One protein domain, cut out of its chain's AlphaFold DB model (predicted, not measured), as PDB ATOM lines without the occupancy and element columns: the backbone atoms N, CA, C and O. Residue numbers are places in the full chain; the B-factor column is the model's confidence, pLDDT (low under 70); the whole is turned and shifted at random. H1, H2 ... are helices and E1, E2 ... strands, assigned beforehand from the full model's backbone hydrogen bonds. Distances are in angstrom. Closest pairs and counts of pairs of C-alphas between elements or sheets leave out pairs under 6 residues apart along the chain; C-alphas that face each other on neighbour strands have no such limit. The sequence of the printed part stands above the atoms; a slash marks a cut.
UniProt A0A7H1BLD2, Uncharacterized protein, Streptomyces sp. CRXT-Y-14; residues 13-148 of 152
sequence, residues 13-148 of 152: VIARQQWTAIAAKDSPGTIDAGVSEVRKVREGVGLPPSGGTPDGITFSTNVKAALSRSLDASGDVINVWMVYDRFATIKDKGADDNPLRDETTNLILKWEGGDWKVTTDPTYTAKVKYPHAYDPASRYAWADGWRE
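Overview. This is residues 13 to 148 of the 152 residues of an uncharacterized protein of Streptomyces sp. CRXT-Y-14 (UniProt A0A7H1BLD2). Three long strands, E1, E2 and E3, lie side by side in a strongly twisted, curled sheet that bends along its length into a V, and the helical hairpin of H1 and H2 crosses the open side of the V. The short strand E4 meets H1 at one end of the sheet, short H3 is near that end, and the last stretch, with H4, reaches past the bend. The 136 printed residues hold four named helices and four named strands in the order H1 H2 E1 E2 E3 E4 H3 H4, of mixed class, and the antiparallel sheet runs E1 E2 E3 E4. The whole is only just compact, close to loose, with a radius of gyration of the C-alphas of 16.9 A and spans of 50 by 40 by 24 A.

Arrangement. H1, residues 13 to 22, and H2, residues 29 to 44, form a hairpin and touch, closest at the C-alphas of Trp 19 and Ile 31, 5.1 A apart. They run opposite ways at a shallow tilt of 32 degrees, only just short of steep. E1, residues 57 to 70, E2, residues 77 to 90, E3, residues 100 to 112, and E4, residues 115 to 118, form a meander, each strand the antiparallel neighbour of the one before. E1 bends by 64 degrees at residue 65, E2 by 58 degrees at residue 83 and E3 by 67 degrees at residue 103. Within hydrogen-bond range are N 60 and O 87 of E1 and E2, 2.9 A, N 80 and O 107 of E2 and E3, 2.8 A, and N 110 and O 117 of E3 and E4, 2.7 A. H1 only grazes the sheet, with its residues 19 to 22; the closest C-alphas of H1 and E4 are those of Ile 22 and Lys 117, 4.9 A. H2 is not on the sheet. H3, residues 122 to 125, only grazes it, with residues 124 to 125. H4, residues 139 to 144, is not on it and is only just apart from E1, closest 8.2 A. Residues 147 to 148 pair antiparallel with residues 65 to 66 of E1. In H1, H2 and H4 every O i to N i+4 pair is within hydrogen-bond range; H3 is too short for one.

Along the chain. H1 begins at C-alpha 13, (125.951, 141.934, 124.173), and spans 14.5 A; H2 spans 22.5 A. E1 spans 36.7 A, E2 38.0 A, E3 31.9 A and E4 10.0 A. H3 spans 5.0 A, and H4 8.7 A to C-alpha 144 at (143.121, 131.177, 92.467).

Size, cuts and confidence. The C-alphas farthest apart, of Ala 73 and Asp 92, are 51.7 A apart. The printed part has no cut. The links H2 to E1 and H3 to H4 are long. Mean pLDDT of the printed part is 86.1, and residue 44 is under 70.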
ATOM      1  N   VAL A  13     125.345 140.741 123.564       78.75
ATOM      2  CA  VAL A  13     125.951 141.934 124.173       78.75
ATOM      3  C   VAL A  13     127.438 142.003 123.835       78.75
ATOM      4  O   VAL A  13     127.905 143.050 123.374       78.75
ATOM      5  N   ILE A  14     128.170 140.900 124.007       80.44
ATOM      6  CA  ILE A  14     129.582 140.792 123.618       80.44
ATOM      7  C   ILE A  14     129.711 140.910 122.100       80.44
ATOM      8  O   ILE A  14     130.521 141.707 121.628       80.44
ATOM      9  N   ALA A  15     128.847 140.241 121.330       80.06
ATOM     10  CA  ALA A  15     128.828 140.368 119.878       80.06
ATOM     11  C   ALA A  15     128.649 141.828 119.449       80.06
ATOM     12  O   ALA A  15     129.374 142.311 118.583       80.06
ATOM     13  N   ARG A  16     127.742 142.588 120.085       83.81
ATOM     14  CA  ARG A  16     127.590 144.025 119.802       83.81
ATOM     15  C   ARG A  16     128.875 144.802 120.080       83.81
ATOM     16  O   ARG A  16     129.231 145.663 119.276       83.81
ATOM     17  N   GLN A  17     129.561 144.532 121.189       82.44
ATOM     18  CA  GLN A  17     130.832 145.189 121.517       82.44
ATOM     19  C   GLN A  17     131.911 144.865 120.476       82.44
ATOM     20  O   GLN A  17     132.562 145.778 119.970       82.44
ATOM     21  N   GLN A  18     132.044 143.591 120.106       82.62
ATOM     22  CA  GLN A  18     132.999 143.120 119.103       82.62
ATOM     23  C   GLN A  18     132.714 143.732 117.731       82.62
ATOM     24  O   GLN A  18     133.602 144.340 117.136       82.62
ATOM     25  N   TRP A  19     131.461 143.680 117.270       85.56
ATOM     26  CA  TRP A  19     131.044 144.297 116.014       85.56
ATOM     27  C   TRP A  19     131.254 145.808 116.008       85.56
ATOM     28  O   TRP A  19     131.721 146.351 115.012       85.56
ATOM     29  N   THR A  20     130.979 146.494 117.119       85.44
ATOM     30  CA  THR A  20     131.246 147.937 117.237       85.44
ATOM     31  C   THR A  20     132.739 148.247 117.123       85.44
ATOM     32  O   THR A  20     133.110 149.257 116.528       85.44
ATOM     33  N   ALA A  21     133.607 147.389 117.664       85.06
ATOM     34  CA  ALA A  21     135.054 147.580 117.606       85.06
ATOM     35  C   ALA A  21     135.636 147.360 116.198       85.06
ATOM     36  O   ALA A  21     136.637 147.993 115.841       85.06
ATOM     37  N   ILE A  22     135.026 146.473 115.406       85.56
ATOM     38  CA  ILE A  22     135.544 146.082 114.089       85.56
ATOM     39  C   ILE A  22     134.788 146.705 112.917       85.56
ATOM     40  O   ILE A  22     135.308 146.661 111.812       85.56
ATOM     41  N   ALA A  23     133.604 147.290 113.100       89.06
ATOM     42  CA  ALA A  23     132.870 147.921 112.006       89.06
ATOM     43  C   ALA A  23     133.549 149.219 111.534       89.06
ATOM     44  O   ALA A  23     134.017 150.037 112.330       89.06
ATOM     45  N   ALA A  24     133.578 149.421 110.218       89.88
ATOM     46  CA  ALA A  24     134.010 150.667 109.602       89.88
ATOM     47  C   ALA A  24     132.993 151.780 109.892       89.88
ATOM     48  O   ALA A  24     131.789 151.528 110.009       89.88
ATOM     49  N   LYS A  25     133.453 153.038 109.964       87.88
ATOM     50  CA  LYS A  25     132.568 154.172 110.307       87.88
ATOM     51  C   LYS A  25     131.448 154.391 109.291       87.88
ATOM     52  O   LYS A  25     130.398 154.923 109.639       87.88
ATOM     53  N   ASP A  26     131.680 153.995 108.043       84.81
ATOM     54  CA  ASP A  26     130.716 154.079 106.944       84.81
ATOM     55  C   ASP A  26     129.693 152.932 106.925       84.81
ATOM     56  O   ASP A  26     128.750 152.969 106.135       84.81
ATOM     57  N   SER A  27     129.846 151.935 107.800       84.69
ATOM     58  CA  SER A  27     129.034 150.716 107.814       84.69
ATOM     59  C   SER A  27     128.402 150.445 109.189       84.69
ATOM     60  O   SER A  27     128.508 149.336 109.713       84.69
ATOM     61  N   PRO A  28     127.691 151.413 109.803       84.38
ATOM     62  CA  PRO A  28     127.103 151.217 111.130       84.38
ATOM     63  C   PRO A  28     126.073 150.075 111.160       84.38
ATOM     64  O   PRO A  28     125.934 149.395 112.175       84.38
ATOM     65  N   GLY A  29     125.398 149.807 110.034       84.94
ATOM     66  CA  GLY A  29     124.437 148.707 109.907       84.94
ATOM     67  C   GLY A  29     125.052 147.307 110.044       84.94
ATOM     68  O   GLY A  29     124.329 146.364 110.363       84.94
ATOM     69  N   THR A  30     126.372 147.159 109.871       84.50
ATOM     70  CA  THR A  30     127.081 145.888 110.101       84.50
ATOM     71  C   THR A  30     126.948 145.429 111.551       84.50
ATOM     72  O   THR A  30     126.848 144.232 111.801       84.50
ATOM     73  N   ILE A  31     126.878 146.368 112.501       85.75
ATOM     74  CA  ILE A  31     126.745 146.048 113.926       85.75
ATOM     75  C   ILE A  31     125.406 145.368 114.195       85.75
ATOM     76  O   ILE A  31     125.359 144.295 114.794       85.75
ATOM     77  N   ASP A  32     124.312 145.965 113.724       86.94
ATOM     78  CA  ASP A  32     122.979 145.406 113.937       86.94
ATOM     79  C   ASP A  32     122.780 144.098 113.163       86.94
ATOM     80  O   ASP A  32     122.162 143.173 113.689       86.94
ATOM     81  N   ALA A  33     123.346 143.979 111.956       84.56
ATOM     82  CA  ALA A  33     123.327 142.734 111.193       84.56
ATOM     83  C   ALA A  33     124.078 141.610 111.924       84.56
ATOM     84  O   ALA A  33     123.525 140.531 112.115       84.56
ATOM     85  N   GLY A  34     125.294 141.884 112.401       82.38
ATOM     86  CA  GLY A  34     126.105 140.920 113.139       82.38
ATOM     87  C   GLY A  34     125.448 140.453 114.440       82.38
ATOM     88  O   GLY A  34     125.422 139.259 114.729       82.38
ATOM     89  N   VAL A  35     124.836 141.375 115.190       85.38
ATOM     90  CA  VAL A  35     124.037 141.042 116.382       85.38
ATOM     91  C   VAL A  35     122.810 140.211 116.004       85.38
ATOM     92  O   VAL A  35     122.505 139.235 116.681       85.38
ATOM     93  N   SER A  36     122.110 140.562 114.923       84.12
ATOM     94  CA  SER A  36     120.928 139.830 114.450       84.12
ATOM     95  C   SER A  36     121.242 138.371 114.108       84.12
ATOM     96  O   SER A  36     120.469 137.487 114.472       84.12
ATOM     97  N   GLU A  37     122.391 138.092 113.487       81.75
ATOM     98  CA  GLU A  37     122.820 136.713 113.219       81.75
ATOM     99  C   GLU A  37     123.026 135.912 114.511       81.75
ATOM    100  O   GLU A  37     122.541 134.786 114.607       81.75
ATOM    101  N   VAL A  38     123.625 136.508 115.548       80.56
ATOM    102  CA  VAL A  38     123.730 135.873 116.877       80.56
ATOM    103  C   VAL A  38     122.346 135.550 117.445       80.56
ATOM    104  O   VAL A  38     122.112 134.441 117.923       80.56
ATOM    105  N   ARG A  39     121.379 136.469 117.328       81.69
ATOM    106  CA  ARG A  39     120.004 136.222 117.800       81.69
ATOM    107  C   ARG A  39     119.321 135.082 117.051       81.69
ATOM    108  O   ARG A  39     118.673 134.256 117.687       81.69
ATOM    109  N   LYS A  40     119.505 134.994 115.731       79.56
ATOM    110  CA  LYS A  40     118.979 133.881 114.924       79.56
ATOM    111  C   LYS A  40     119.578 132.545 115.348       79.56
ATOM    112  O   LYS A  40     118.848 131.563 115.448       79.56
ATOM    113  N   VAL A  41     120.884 132.505 115.622       77.31
ATOM    114  CA  VAL A  41     121.545 131.291 116.124       77.31
ATOM    115  C   VAL A  41     120.948 130.891 117.473       77.31
ATOM    116  O   VAL A  41     120.573 129.732 117.636       77.31
ATOM    117  N   ARG A  42     120.769 131.843 118.402       80.62
ATOM    118  CA  ARG A  42     120.122 131.602 119.706       80.62
ATOM    119  C   ARG A  42     118.716 131.024 119.551       80.62
ATOM    120  O   ARG A  42     118.416 129.991 120.146       80.62
ATOM    121  N   GLU A  43     117.873 131.647 118.734       78.38
ATOM    122  CA  GLU A  43     116.511 131.168 118.473       78.38
ATOM    123  C   GLU A  43     116.510 129.761 117.855       78.38
ATOM    124  O   GLU A  43     115.724 128.906 118.268       78.38
ATOM    125  N   GLY A  44     117.430 129.492 116.922       69.25
ATOM    126  CA  GLY A  44     117.574 128.193 116.261       69.25
ATOM    127  C   GLY A  44     117.919 127.043 117.210       69.25
ATOM    128  O   GLY A  44     117.536 125.905 116.949       69.25
ATOM    129  N   VAL A  45     118.576 127.334 118.335       70.75
ATOM    130  CA  VAL A  45     118.888 126.350 119.388       70.75
ATOM    131  C   VAL A  45     117.925 126.420 120.584       70.75
ATOM    132  O   VAL A  45     118.175 125.809 121.622       70.75
ATOM    133  N   GLY A  46     116.809 127.147 120.451       70.31
ATOM    134  CA  GLY A  46     115.763 127.242 121.472       70.31
ATOM    135  C   GLY A  46     116.099 128.158 122.654       70.31
ATOM    136  O   GLY A  46     115.474 128.046 123.711       70.31
ATOM    137  N   LEU A  47     117.076 129.052 122.503       77.81
ATOM    138  CA  LEU A  47     117.421 130.057 123.507       77.81
ATOM    139  C   LEU A  47     116.605 131.343 123.306       77.81
ATOM    140  O   LEU A  47     116.168 131.638 122.192       77.81
ATOM    141  N   PRO A  48     116.435 132.164 124.361       82.00
ATOM    142  CA  PRO A  48     115.888 133.507 124.210       82.00
ATOM    143  C   PRO A  48     116.725 134.328 123.218       82.00
ATOM    144  O   PRO A  48     117.949 134.224 123.259       82.00
ATOM    145  N   PRO A  49     116.126 135.210 122.400       77.56
ATOM    146  CA  PRO A  49     116.832 135.940 121.339       77.56
ATOM    147  C   PRO A  49     117.938 136.882 121.826       77.56
ATOM    148  O   PRO A  49     118.758 137.314 121.030       77.56
ATOM    149  N   SER A  50     117.985 137.212 123.115       81.38
ATOM    150  CA  SER A  50     119.027 138.047 123.717       81.38
ATOM    151  C   SER A  50     119.444 137.478 125.071       81.38
ATOM    152  O   SER A  50     118.668 136.760 125.713       81.38
ATOM    153  N   GLY A  51     120.675 137.764 125.481       79.12
ATOM    154  CA  GLY A  51     121.282 137.307 126.725       79.12
ATOM    155  C   GLY A  51     122.698 136.784 126.507       79.12
ATOM    156  O   GLY A  51     123.138 136.612 125.374       79.12
ATOM    157  N   GLY A  52     123.388 136.498 127.610       78.38
ATOM    158  CA  GLY A  52     124.737 135.943 127.554       78.38
ATOM    159  C   GLY A  52     124.783 134.525 126.991       78.38
ATOM    160  O   GLY A  52     123.744 133.859 126.838       78.38
ATOM    161  N   THR A  53     125.996 134.062 126.704       73.56
ATOM    162  CA  THR A  53     126.252 132.662 126.352       73.56
ATOM    163  C   THR A  53     125.760 131.757 127.480       73.56
ATOM    164  O   THR A  53     126.133 131.969 128.635       73.56
ATOM    165  N   PRO A  54     124.882 130.777 127.197       71.81
ATOM    166  CA  PRO A  54     124.423 129.844 128.214       71.81
ATOM    167  C   PRO A  54     125.590 129.070 128.819       71.81
ATOM    168  O   PRO A  54     126.494 128.633 128.102       71.81
ATOM    169  N   ASP A  55     125.526 128.843 130.130       71.12
ATOM    170  CA  ASP A  55     126.538 128.061 130.832       71.12
ATOM    171  C   ASP A  55     126.728 126.687 130.183       71.12
ATOM    172  O   ASP A  55     125.783 125.920 129.981       71.12
ATOM    173  N   GLY A  56     127.989 126.360 129.904       70.75
ATOM    174  CA  GLY A  56     128.374 125.054 129.392       70.75
ATOM    175  C   GLY A  56     128.215 124.875 127.886       70.75
ATOM    176  O   GLY A  56     128.269 123.733 127.453       70.75
ATOM    177  N   ILE A  57     128.054 125.934 127.088       75.62
ATOM    178  CA  ILE A  57     128.191 125.852 125.625       75.62
ATOM    179  C   ILE A  57     129.424 126.645 125.196       75.62
ATOM    180  O   ILE A  57     129.562 127.815 125.537       75.62
ATOM    181  N   THR A  58     130.311 126.017 124.429       75.56
ATOM    182  CA  THR A  58     131.477 126.678 123.829       75.56
ATOM    183  C   THR A  58     131.527 126.394 122.340       75.56
ATOM    184  O   THR A  58     131.268 125.266 121.923       75.56
ATOM    185  N   PHE A  59     131.915 127.389 121.549       77.56
ATOM    186  CA  PHE A  59     132.164 127.222 120.120       77.56
ATOM    187  C   PHE A  59     133.651 127.354 119.838       77.56
ATOM    188  O   PHE A  59     134.333 128.172 120.446       77.56
ATOM    189  N   SER A  60     134.135 126.567 118.887       78.25
ATOM    190  CA  SER A  60     135.475 126.711 118.329       78.25
ATOM    191  C   SER A  60     135.366 126.760 116.814       78.25
ATOM    192  O   SER A  60     134.746 125.876 116.213       78.25
ATOM    193  N   THR A  61     135.968 127.776 116.206       83.38
ATOM    194  CA  THR A  61     136.093 127.893 114.751       83.38
ATOM    195  C   THR A  61     137.540 127.595 114.373       83.38
ATOM    196  O   THR A  61     138.444 128.215 114.919       83.38
ATOM    197  N   ASN A  62     137.753 126.661 113.450       85.25
ATOM    198  CA  ASN A  62     139.060 126.396 112.856       85.25
ATOM    199  C   ASN A  62     139.043 126.873 111.400       85.25
ATOM    200  O   ASN A  62     138.299 126.330 110.582       85.25
ATOM    201  N   VAL A  63     139.834 127.897 111.076       89.06
ATOM    202  CA  VAL A  63     139.996 128.373 109.699       89.06
ATOM    203  C   VAL A  63     141.057 127.520 109.014       89.06
ATOM    204  O   VAL A  63     142.225 127.584 109.366       89.06
ATOM    205  N   LYS A  64     140.664 126.762 107.990       90.50
ATOM    206  CA  LYS A  64     141.557 125.858 107.247       90.50
ATOM    207  C   LYS A  64     142.341 126.565 106.157       90.50
ATOM    208  O   LYS A  64     143.497 126.244 105.894       90.50
ATOM    209  N   ALA A  65     141.695 127.503 105.477       92.62
ATOM    210  CA  ALA A  65     142.300 128.231 104.379       92.62
ATOM    211  C   ALA A  65     141.703 129.625 104.258       92.62
ATOM    212  O   ALA A  65     140.540 129.855 104.598       92.62
ATOM    213  N   ALA A  66     142.495 130.544 103.719       94.12
ATOM    214  CA  ALA A  66     142.073 131.896 103.405       94.12
ATOM    215  C   ALA A  66     142.520 132.307 101.996       94.12
ATOM    216  O   ALA A  66     143.538 131.848 101.472       94.12
ATOM    217  N   LEU A  67     141.752 133.203 101.384       94.31
ATOM    218  CA  LEU A  67     142.062 133.845 100.112       94.31
ATOM    219  C   LEU A  67     141.732 135.330 100.233       94.31
ATOM    220  O   LEU A  67     140.584 135.707 100.450       94.31
ATOM    221  N   SER A  68     142.739 136.185 100.069       93.81
ATOM    222  CA  SER A  68     142.587 137.641 100.130       93.81
ATOM    223  C   SER A  68     142.734 138.270  98.749       93.81
ATOM    224  O   SER A  68     143.697 137.983  98.034       93.81
ATOM    225  N   ARG A  69     141.825 139.176  98.381       94.56
ATOM    226  CA  ARG A  69     141.884 139.950  97.131       94.56
ATOM    227  C   ARG A  69     141.629 141.420  97.396       94.56
ATOM    228  O   ARG A  69     140.650 141.744  98.056       94.56
ATOM    229  N   SER A  70     142.443 142.296  96.815       94.94
ATOM    230  CA  SER A  70     142.127 143.725  96.808       94.94
ATOM    231  C   SER A  70     140.871 144.004  95.975       94.94
ATOM    232  O   SER A  70     140.691 143.426  94.900       94.94
ATOM    233  N   LEU A  71     140.009 144.891  96.469       95.06
ATOM    234  CA  LEU A  71     138.820 145.411  95.783       95.06
ATOM    235  C   LEU A  71     139.032 146.830  95.226       95.06
ATOM    236  O   LEU A  71     138.154 147.380  94.540       95.06
ATOM    237  N   ASP A  72     140.187 147.428  95.501       93.31
ATOM    238  CA  ASP A  72     140.627 148.701  94.949       93.31
ATOM    239  C   ASP A  72     142.106 148.669  94.523       93.31
ATOM    240  O   ASP A  72     142.798 147.653  94.626       93.31
ATOM    241  N   ALA A  73     142.567 149.781  93.951       92.56
ATOM    242  CA  ALA A  73     143.935 149.909  93.465       92.56
ATOM    243  C   ALA A  73     144.945 150.250  94.573       92.56
ATOM    244  O   ALA A  73     146.140 150.066  94.350       92.56
ATOM    245  N   SER A  74     144.499 150.764  95.727       93.19
ATOM    246  CA  SER A  74     145.404 151.107  96.830       93.19
ATOM    247  C   SER A  74     145.753 149.898  97.693       93.19
ATOM    248  O   SER A  74     146.820 149.885  98.300       93.19
ATOM    249  N   GLY A  75     144.903 148.867  97.707       92.00
ATOM    250  CA  GLY A  75     145.036 147.742  98.626       92.00
ATOM    251  C   GLY A  75     144.400 148.006  99.987       92.00
ATOM    252  O   GLY A  75     144.481 147.139 100.850       92.00
ATOM    253  N   ASP A  76     143.759 149.163 100.181       95.56
ATOM    254  CA  ASP A  76     143.143 149.540 101.458       95.56
ATOM    255  C   ASP A  76     141.784 148.878 101.661       95.56
ATOM    256  O   ASP A  76     141.252 148.905 102.767       95.56
ATOM    257  N   VAL A  77     141.207 148.275 100.621       96.56
ATOM    258  CA  VAL A  77     139.998 147.466 100.749       96.56
ATOM    259  C   VAL A  77     140.243 146.084 100.183       96.56
ATOM    260  O   VAL A  77     140.513 145.921  98.994       96.56
ATOM    261  N   ILE A  78     140.087 145.069 101.025       95.94
ATOM    262  CA  ILE A  78     140.282 143.670 100.666       95.94
ATOM    263  C   ILE A  78     139.018 142.862 100.933       95.94
ATOM    264  O   ILE A  78     138.256 143.135 101.853       95.94
ATOM    265  N   ASN A  79     138.812 141.827 100.134       95.62
ATOM    266  CA  ASN A  79     137.878 140.758 100.421       95.62
ATOM    267  C   ASN A  79     138.665 139.527 100.863       95.62
ATOM    268  O   ASN A  79     139.563 139.088 100.141       95.62
ATOM    269  N   VAL A  80     138.314 138.973 102.016       94.56
ATOM    270  CA  VAL A  80     138.929 137.775 102.583       94.56
ATOM    271  C   VAL A  80     137.891 136.667 102.588       94.56
ATOM    272  O   VAL A  80     136.926 136.726 103.342       94.56
ATOM    273  N   TRP A  81     138.095 135.671 101.734       94.56
ATOM    274  CA  TRP A  81     137.380 134.402 101.771       94.56
ATOM    275  C   TRP A  81     138.061 133.461 102.755       94.56
ATOM    276  O   TRP A  81     139.289 133.430 102.825       94.56
ATOM    277  N   MET A  82     137.272 132.688 103.490       94.12
ATOM    278  CA  MET A  82     137.749 131.721 104.473       94.12
ATOM    279  C   MET A  82     136.973 130.424 104.319       94.12
ATOM    280  O   MET A  82     135.752 130.462 104.166       94.12
ATOM    281  N   VAL A  83     137.685 129.302 104.398       92.06
ATOM    282  CA  VAL A  83     137.083 127.985 104.610       92.06
ATOM    283  C   VAL A  83     137.317 127.583 106.050       92.06
ATOM    284  O   VAL A  83     138.460 127.607 106.508       92.06
ATOM    285  N   TYR A  84     136.256 127.227 106.763       89.25
ATOM    286  CA  TYR A  84     136.331 126.922 108.183       89.25
ATOM    287  C   TYR A  84     135.489 125.709 108.571       89.25
ATOM    288  O   TYR A  84     134.489 125.379 107.935       89.25
ATOM    289  N   ASP A  85     135.908 125.077 109.660       88.06
ATOM    290  CA  ASP A  85     135.089 124.155 110.433       88.06
ATOM    291  C   ASP A  85     134.643 124.854 111.711       88.06
ATOM    292  O   ASP A  85     135.366 125.680 112.278       88.06
ATOM    293  N   ARG A  86     133.445 124.531 112.184       85.12
ATOM    294  CA  ARG A  86     132.942 125.032 113.455       85.12
ATOM    295  C   ARG A  86     132.329 123.907 114.257       85.12
ATOM    296  O   ARG A  86     131.459 123.183 113.782       85.12
ATOM    297  N   PHE A  87     132.753 123.840 115.507       82.38
ATOM    298  CA  PHE A  87     132.311 122.853 116.474       82.38
ATOM    299  C   PHE A  87     131.622 123.570 117.626       82.38
ATOM    300  O   PHE A  87     132.102 124.610 118.083       82.38
ATOM    301  N   ALA A  88     130.526 123.000 118.111       80.56
ATOM    302  CA  ALA A  88     129.994 123.327 119.422       80.56
ATOM    303  C   ALA A  88     130.369 122.213 120.406       80.56
ATOM    304  O   ALA A  88     130.456 121.043 120.045       80.56
ATOM    305  N   THR A  89     130.612 122.567 121.660       76.38
ATOM    306  CA  THR A  89     130.769 121.612 122.759       76.38
ATOM    307  C   THR A  89     129.783 121.984 123.845       76.38
ATOM    308  O   THR A  89     129.711 123.146 124.246       76.38
ATOM    309  N   ILE A  90     129.027 120.994 124.315       76.50
ATOM    310  CA  ILE A  90     128.087 121.150 125.419       76.50
ATOM    311  C   ILE A  90     128.634 120.374 126.617       76.50
ATOM    312  O   ILE A  90     128.916 119.175 126.537       76.50
ATOM    313  N   LYS A  91     128.771 121.061 127.750       72.44
ATOM    314  CA  LYS A  91     129.180 120.492 129.031       72.44
ATOM    315  C   LYS A  91     128.315 119.268 129.341       72.44
ATOM    316  O   LYS A  91     127.098 119.296 129.172       72.44
ATOM    317  N   ASP A  92     128.968 118.182 129.739       74.50
ATOM    318  CA  ASP A  92     128.364 116.882 130.063       74.50
ATOM    319  C   ASP A  92     127.722 116.112 128.887       74.50
ATOM    320  O   ASP A  92     127.353 114.950 129.061       74.50
ATOM    321  N   LYS A  93     127.629 116.699 127.684       71.31
ATOM    322  CA  LYS A  93     127.149 116.021 126.462       71.31
ATOM    323  C   LYS A  93     128.245 115.765 125.424       71.31
ATOM    324  O   LYS A  93     128.075 114.882 124.594       71.31
ATOM    325  N   GLY A  94     129.371 116.476 125.505       72.69
ATOM    326  CA  GLY A  94     130.498 116.322 124.584       72.69
ATOM    327  C   GLY A  94     130.410 117.246 123.368       72.69
ATOM    328  O   GLY A  94     129.738 118.280 123.408       72.69
ATOM    329  N   ALA A  95     131.156 116.904 122.317       76.12
ATOM    330  CA  ALA A  95     131.141 117.639 121.058       76.12
ATOM    331  C   ALA A  95     129.800 117.458 120.327       76.12
ATOM    332  O   ALA A  95     129.138 116.435 120.470       76.12
ATOM    333  N   ASP A  96     129.431 118.465 119.547       74.69
ATOM    334  CA  ASP A  96     128.335 118.448 118.584       74.69
ATOM    335  C   ASP A  96     128.433 117.254 117.614       74.69
ATOM    336  O   ASP A  96     129.497 116.991 117.046       74.69
ATOM    337  N   ASP A  97     127.311 116.552 117.420       78.50
ATOM    338  CA  ASP A  97     127.175 115.407 116.511       78.50
ATOM    339  C   ASP A  97     127.201 115.811 115.023       78.50
ATOM    340  O   ASP A  97     127.500 114.987 114.155       78.50
ATOM    341  N   ASN A  98     126.883 117.068 114.709       80.00
ATOM    342  CA  ASN A  98     126.785 117.611 113.358       80.00
ATOM    343  C   ASN A  98     127.463 118.995 113.232       80.00
ATOM    344  O   ASN A  98     126.787 119.987 112.933       80.00
ATOM    345  N   PRO A  99     128.796 119.069 113.419       83.12
ATOM    346  CA  PRO A  99     129.537 120.318 113.280       83.12
ATOM    347  C   PRO A  99     129.458 120.849 111.848       83.12
ATOM    348  O   PRO A  99     129.418 120.077 110.886       83.12
ATOM    349  N   LEU A 100     129.521 122.172 111.701       84.50
ATOM    350  CA  LEU A 100     129.673 122.793 110.389       84.50
ATOM    351  C   LEU A 100     131.067 122.469 109.856       84.50
ATOM    352  O   LEU A 100     132.063 122.704 110.545       84.50
ATOM    353  N   ARG A 101     131.142 121.923 108.643       87.38
ATOM    354  CA  ARG A 101     132.405 121.518 108.027       87.38
ATOM    355  C   ARG A 101     132.529 122.052 106.616       87.38
ATOM    356  O   ARG A 101     131.564 122.029 105.863       87.38
ATOM    357  N   ASP A 102     133.742 122.475 106.278       88.75
ATOM    358  CA  ASP A 102     134.104 123.011 104.960       88.75
ATOM    359  C   ASP A 102     133.250 124.227 104.549       88.75
ATOM    360  O   ASP A 102     133.062 124.510 103.364       88.75
ATOM    361  N   GLU A 103     132.754 124.981 105.533       88.38
ATOM    362  CA  GLU A 103     131.947 126.168 105.281       88.38
ATOM    363  C   GLU A 103     132.802 127.266 104.669       88.38
ATOM    364  O   GLU A 103     133.926 127.513 105.104       88.38
ATOM    365  N   THR A 104     132.258 127.958 103.670       89.38
ATOM    366  CA  THR A 104     132.947 129.055 102.987       89.38
ATOM    367  C   THR A 104     132.217 130.365 103.237       89.38
ATOM    368  O   THR A 104     131.047 130.511 102.892       89.38
ATOM    369  N   THR A 105     132.923 131.347 103.790       90.00
ATOM    370  CA  THR A 105     132.392 132.697 104.033       90.00
ATOM    371  C   THR A 105     133.368 133.766 103.559       90.00
ATOM    372  O   THR A 105     134.523 133.463 103.243       90.00
ATOM    373  N   ASN A 106     132.923 135.021 103.508       91.19
ATOM    374  CA  ASN A 106     133.788 136.152 103.217       91.19
ATOM    375  C   ASN A 106     133.539 137.360 104.120       91.19
ATOM    376  O   ASN A 106     132.446 137.581 104.632       91.19
ATOM    377  N   LEU A 107     134.576 138.182 104.244       91.00
ATOM    378  CA  LEU A 107     134.502 139.523 104.803       91.00
ATOM    379  C   LEU A 107     135.113 140.532 103.849       91.00
ATOM    380  O   LEU A 107     136.163 140.278 103.261       91.00
ATOM    381  N   ILE A 108     134.526 141.721 103.805       93.88
ATOM    382  CA  ILE A 108     135.180 142.881 103.211       93.88
ATOM    383  C   ILE A 108     135.773 143.712 104.337       93.88
ATOM    384  O   ILE A 108     135.063 144.146 105.245       93.88
ATOM    385  N   LEU A 109     137.082 143.912 104.271       94.81
ATOM    386  CA  LEU A 109     137.860 144.679 105.225       94.81
ATOM    387  C   LEU A 109     138.370 145.949 104.555       94.81
ATOM    388  O   LEU A 109     138.844 145.916 103.423       94.81
ATOM    389  N   LYS A 110     138.301 147.054 105.280       94.75
ATOM    390  CA  LYS A 110     138.793 148.369 104.898       94.75
ATOM    391  C   LYS A 110     139.806 148.838 105.934       94.75
ATOM    392  O   LYS A 110     139.522 148.802 107.129       94.75
ATOM    393  N   TRP A 111     140.977 149.268 105.488       94.69
ATOM    394  CA  TRP A 111     141.997 149.854 106.343       94.69
ATOM    395  C   TRP A 111     141.549 151.253 106.770       94.69
ATOM    396  O   TRP A 111     141.442 152.172 105.956       94.69
ATOM    397  N   GLU A 112     141.244 151.425 108.053       92.62
ATOM    398  CA  GLU A 112     140.779 152.694 108.604       92.62
ATOM    399  C   GLU A 112     141.348 152.905 110.006       92.62
ATOM    400  O   GLU A 112     141.210 152.066 110.893       92.62
ATOM    401  N   GLY A 113     141.975 154.063 110.235       87.44
ATOM    402  CA  GLY A 113     142.481 154.411 111.565       87.44
ATOM    403  C   GLY A 113     143.617 153.508 112.058       87.44
ATOM    404  O   GLY A 113     143.780 153.364 113.264       87.44
ATOM    405  N   GLY A 114     144.392 152.918 111.139       90.81
ATOM    406  CA  GLY A 114     145.520 152.036 111.461       90.81
ATOM    407  C   GLY A 114     145.128 150.591 111.777       90.81
ATOM    408  O   GLY A 114     145.947 149.864 112.332       90.81
ATOM    409  N   ASP A 115     143.899 150.190 111.447       92.31
ATOM    410  CA  ASP A 115     143.383 148.842 111.679       92.31
ATOM    411  C   ASP A 115     142.457 148.398 110.534       92.31
ATOM    412  O   ASP A 115     141.905 149.225 109.801       92.31
ATOM    413  N   TRP A 116     142.272 147.087 110.379       92.12
ATOM    414  CA  TRP A 116     141.319 146.518 109.427       92.12
ATOM    415  C   TRP A 116     139.913 146.519 110.023       92.12
ATOM    416  O   TRP A 116     139.672 145.929 111.075       92.12
ATOM    417  N   LYS A 117     138.966 147.150 109.328       92.19
ATOM    418  CA  LYS A 117     137.566 147.255 109.742       92.19
ATOM    419  C   LYS A 117     136.634 146.574 108.753       92.19
ATOM    420  O   LYS A 117     136.784 146.738 107.548       92.19
ATOM    421  N   VAL A 118     135.646 145.839 109.244       91.00
ATOM    422  CA  VAL A 118     134.596 145.243 108.418       91.00
ATOM    423  C   VAL A 118     133.730 146.347 107.825       91.00
ATOM    424  O   VAL A 118     133.221 147.203 108.546       91.00
ATOM    425  N   THR A 119     133.535 146.311 106.512       90.81
ATOM    426  CA  THR A 119     132.655 147.235 105.795       90.81
ATOM    427  C   THR A 119     131.617 146.462 104.990       90.81
ATOM    428  O   THR A 119     131.882 145.378 104.468       90.81
ATOM    429  N   THR A 120     130.424 147.033 104.872       90.00
ATOM    430  CA  THR A 120     129.356 146.547 103.988       90.00
ATOM    431  C   THR A 120     128.985 147.592 102.937       90.00
ATOM    432  O   THR A 120     127.889 147.535 102.381       90.00
ATOM    433  N   ASP A 121     129.874 148.555 102.665       91.81
ATOM    434  CA  ASP A 121     129.667 149.583 101.639       91.81
ATOM    435  C   ASP A 121     129.303 148.923 100.286       91.81
ATOM    436  O   ASP A 121     130.062 148.081  99.776       91.81
ATOM    437  N   PRO A 122     128.148 149.286  99.686       92.06
ATOM    438  CA  PRO A 122     127.685 148.762  98.400       92.06
ATOM    439  C   PRO A 122     128.725 148.833  97.275       92.06
ATOM    440  O   PRO A 122     128.767 147.966  96.402       92.06
ATOM    441  N   THR A 123     129.593 149.844  97.306       93.50
ATOM    442  CA  THR A 123     130.652 150.071  96.318       93.50
ATOM    443  C   THR A 123     131.659 148.922  96.278       93.50
ATOM    444  O   THR A 123     132.185 148.596  95.209       93.50
ATOM    445  N   TYR A 124     131.938 148.301  97.428       93.19
ATOM    446  CA  TYR A 124     132.884 147.191  97.536       93.19
ATOM    447  C   TYR A 124     132.177 145.841  97.490       93.19
ATOM    448  O   TYR A 124     132.660 144.934  96.811       93.19
ATOM    449  N   THR A 125     131.007 145.710  98.122       91.62
ATOM    450  CA  THR A 125     130.231 144.459  98.076       91.62
ATOM    451  C   THR A 125     129.832 144.083  96.650       91.62
ATOM    452  O   THR A 125     129.949 142.918  96.279       91.62
ATOM    453  N   ALA A 126     129.511 145.060  95.795       93.19
ATOM    454  CA  ALA A 126     129.223 144.823  94.379       93.19
ATOM    455  C   ALA A 126     130.430 144.311  93.560       93.19
ATOM    456  O   ALA A 126     130.249 143.801  92.454       93.19
ATOM    457  N   LYS A 127     131.663 144.443  94.068       93.50
ATOM    458  CA  LYS A 127     132.890 143.972  93.399       93.50
ATOM    459  C   LYS A 127     133.287 142.552  93.798       93.50
ATOM    460  O   LYS A 127     134.209 141.997  93.195       93.50
ATOM    461  N   VAL A 128     132.636 141.973  94.808       91.81
ATOM    462  CA  VAL A 128     132.960 140.634  95.297       91.81
ATOM    463  C   VAL A 128     132.699 139.606  94.202       91.81
ATOM    464  O   VAL A 128     131.609 139.511  93.644       91.81
ATOM    465  N   LYS A 129     133.726 138.809  93.910       88.81
ATOM    466  CA  LYS A 129     133.639 137.649  93.025       88.81
ATOM    467  C   LYS A 129     133.904 136.397  93.843       88.81
ATOM    468  O   LYS A 129     134.909 136.344  94.558       88.81
ATOM    469  N   TYR A 130     133.012 135.418  93.713       88.31
ATOM    470  CA  TYR A 130     133.196 134.102  94.313       88.31
ATOM    471  C   TYR A 130     134.482 133.453  93.775       88.31
ATOM    472  O   TYR A 130     134.749 133.554  92.571       88.31
ATOM    473  N   PRO A 131     135.304 132.845  94.646       87.88
ATOM    474  CA  PRO A 131     136.508 132.141  94.248       87.88
ATOM    475  C   PRO A 131     136.146 130.749  93.730       87.88
ATOM    476  O   PRO A 131     135.016 130.272  93.879       87.88
ATOM    477  N   HIS A 132     137.131 130.064  93.161       87.94
ATOM    478  CA  HIS A 132     137.042 128.616  93.056       87.94
ATOM    479  C   HIS A 132     136.954 128.010  94.460       87.94
ATOM    480  O   HIS A 132     137.594 128.504  95.391       87.94
ATOM    481  N   ALA A 133     136.157 126.948  94.609       88.38
ATOM    482  CA  ALA A 133     136.059 126.229  95.871       88.38
ATOM    483  C   ALA A 133     137.451 125.768  96.319       88.38
ATOM    484  O   ALA A 133     138.274 125.345  95.498       88.38
ATOM    485  N   TYR A 134     137.707 125.877  97.617       89.44
ATOM    486  CA  TYR A 134     138.937 125.371  98.193       89.44
ATOM    487  C   TYR A 134     138.930 123.840  98.163       89.44
ATOM    488  O   TYR A 134     137.996 123.204  98.639       89.44
ATOM    489  N   ASP A 135     139.988 123.268  97.604       89.75
ATOM    490  CA  ASP A 135     140.315 121.851  97.708       89.75
ATOM    491  C   ASP A 135     141.845 121.770  97.833       89.75
ATOM    492  O   ASP A 135     142.539 122.230  96.913       89.75
ATOM    493  N   PRO A 136     142.388 121.225  98.939       88.06
ATOM    494  CA  PRO A 136     143.834 121.161  99.166       88.06
ATOM    495  C   PRO A 136     144.575 120.385  98.066       88.06
ATOM    496  O   PRO A 136     145.728 120.691  97.753       88.06
ATOM    497  N   ALA A 137     143.916 119.424  97.409       89.75
ATOM    498  CA  ALA A 137     144.484 118.655  96.304       89.75
ATOM    499  C   ALA A 137     144.328 119.349  94.933       89.75
ATOM    500  O   ALA A 137     144.909 118.909  93.934       89.75
ATOM    501  N   SER A 138     143.569 120.446  94.853       90.06
ATOM    502  CA  SER A 138     143.260 121.129  93.598       90.06
ATOM    503  C   SER A 138     144.276 122.213  93.267       90.06
ATOM    504  O   SER A 138     144.289 123.302  93.842       90.06
ATOM    505  N   ARG A 139     145.063 121.991  92.208       89.69
ATOM    506  CA  ARG A 139     145.957 123.022  91.646       89.69
ATOM    507  C   ARG A 139     145.237 124.328  91.277       89.69
ATOM    508  O   ARG A 139     145.873 125.376  91.229       89.69
ATOM    509  N   TYR A 140     143.935 124.268  90.983       89.62
ATOM    510  CA  TYR A 140     143.152 125.448  90.624       89.62
ATOM    511  C   TYR A 140     142.848 126.314  91.847       89.62
ATOM    512  O   TYR A 140     142.919 127.529  91.727       89.62
ATOM    513  N   ALA A 141     142.606 125.718  93.020       87.50
ATOM    514  CA  ALA A 141     142.432 126.472  94.263       87.50
ATOM    515  C   ALA A 141     143.707 127.265  94.605       87.50
ATOM    516  O   ALA A 141     143.656 128.465  94.882       87.50
ATOM    517  N   TRP A 142     144.873 126.626  94.473       88.75
ATOM    518  CA  TRP A 142     146.171 127.270  94.695       88.75
ATOM    519  C   TRP A 142     146.477 128.392  93.699       88.75
ATOM    520  O   TRP A 142     147.029 129.425  94.093       88.75
ATOM    521  N   ALA A 143     146.118 128.195  92.426       90.12
ATOM    522  CA  ALA A 143     146.254 129.202  91.376       90.12
ATOM    523  C   ALA A 143     145.291 130.386  91.572       90.12
ATOM    524  O   ALA A 143     145.646 131.514  91.242       90.12
ATOM    525  N   ASP A 144     144.110 130.141  92.145       89.38
ATOM    526  CA  ASP A 144     143.121 131.177  92.467       89.38
ATOM    527  C   ASP A 144     143.547 132.059  93.656       89.38
ATOM    528  O   ASP A 144     143.027 133.167  93.838       89.38
ATOM    529  N   GLY A 145     144.534 131.588  94.427       91.81
ATOM    530  CA  GLY A 145     145.186 132.325  95.506       91.81
ATOM    531  C   GLY A 145     144.892 131.800  96.907       91.81
ATOM    532  O   GLY A 145     145.299 132.449  97.867       91.81
ATOM    533  N   TRP A 146     144.221 130.651  97.047       94.69
ATOM    534  CA  TRP A 146     143.999 130.040  98.356       94.69
ATOM    535  C   TRP A 146     145.319 129.689  99.033       94.69
ATOM    536  O   TRP A 146     146.287 129.275  98.380       94.69
ATOM    537  N   ARG A 147     145.349 129.869 100.350       93.75
ATOM    538  CA  ARG A 147     146.458 129.495 101.220       93.75
ATOM    539  C   ARG A 147     145.915 128.795 102.452       93.75
ATOM    540  O   ARG A 147     144.968 129.289 103.058       93.75
ATOM    541  N   GLU A 148     146.523 127.668 102.800       92.12
ATOM    542  CA  GLU A 148     146.271 127.001 104.074       92.12
ATOM    543  C   GLU A 148     146.692 127.909 105.226       92.12
ATOM    544  O   GLU A 148     147.740 128.560 105.178       92.12
TER     545      GLU A 148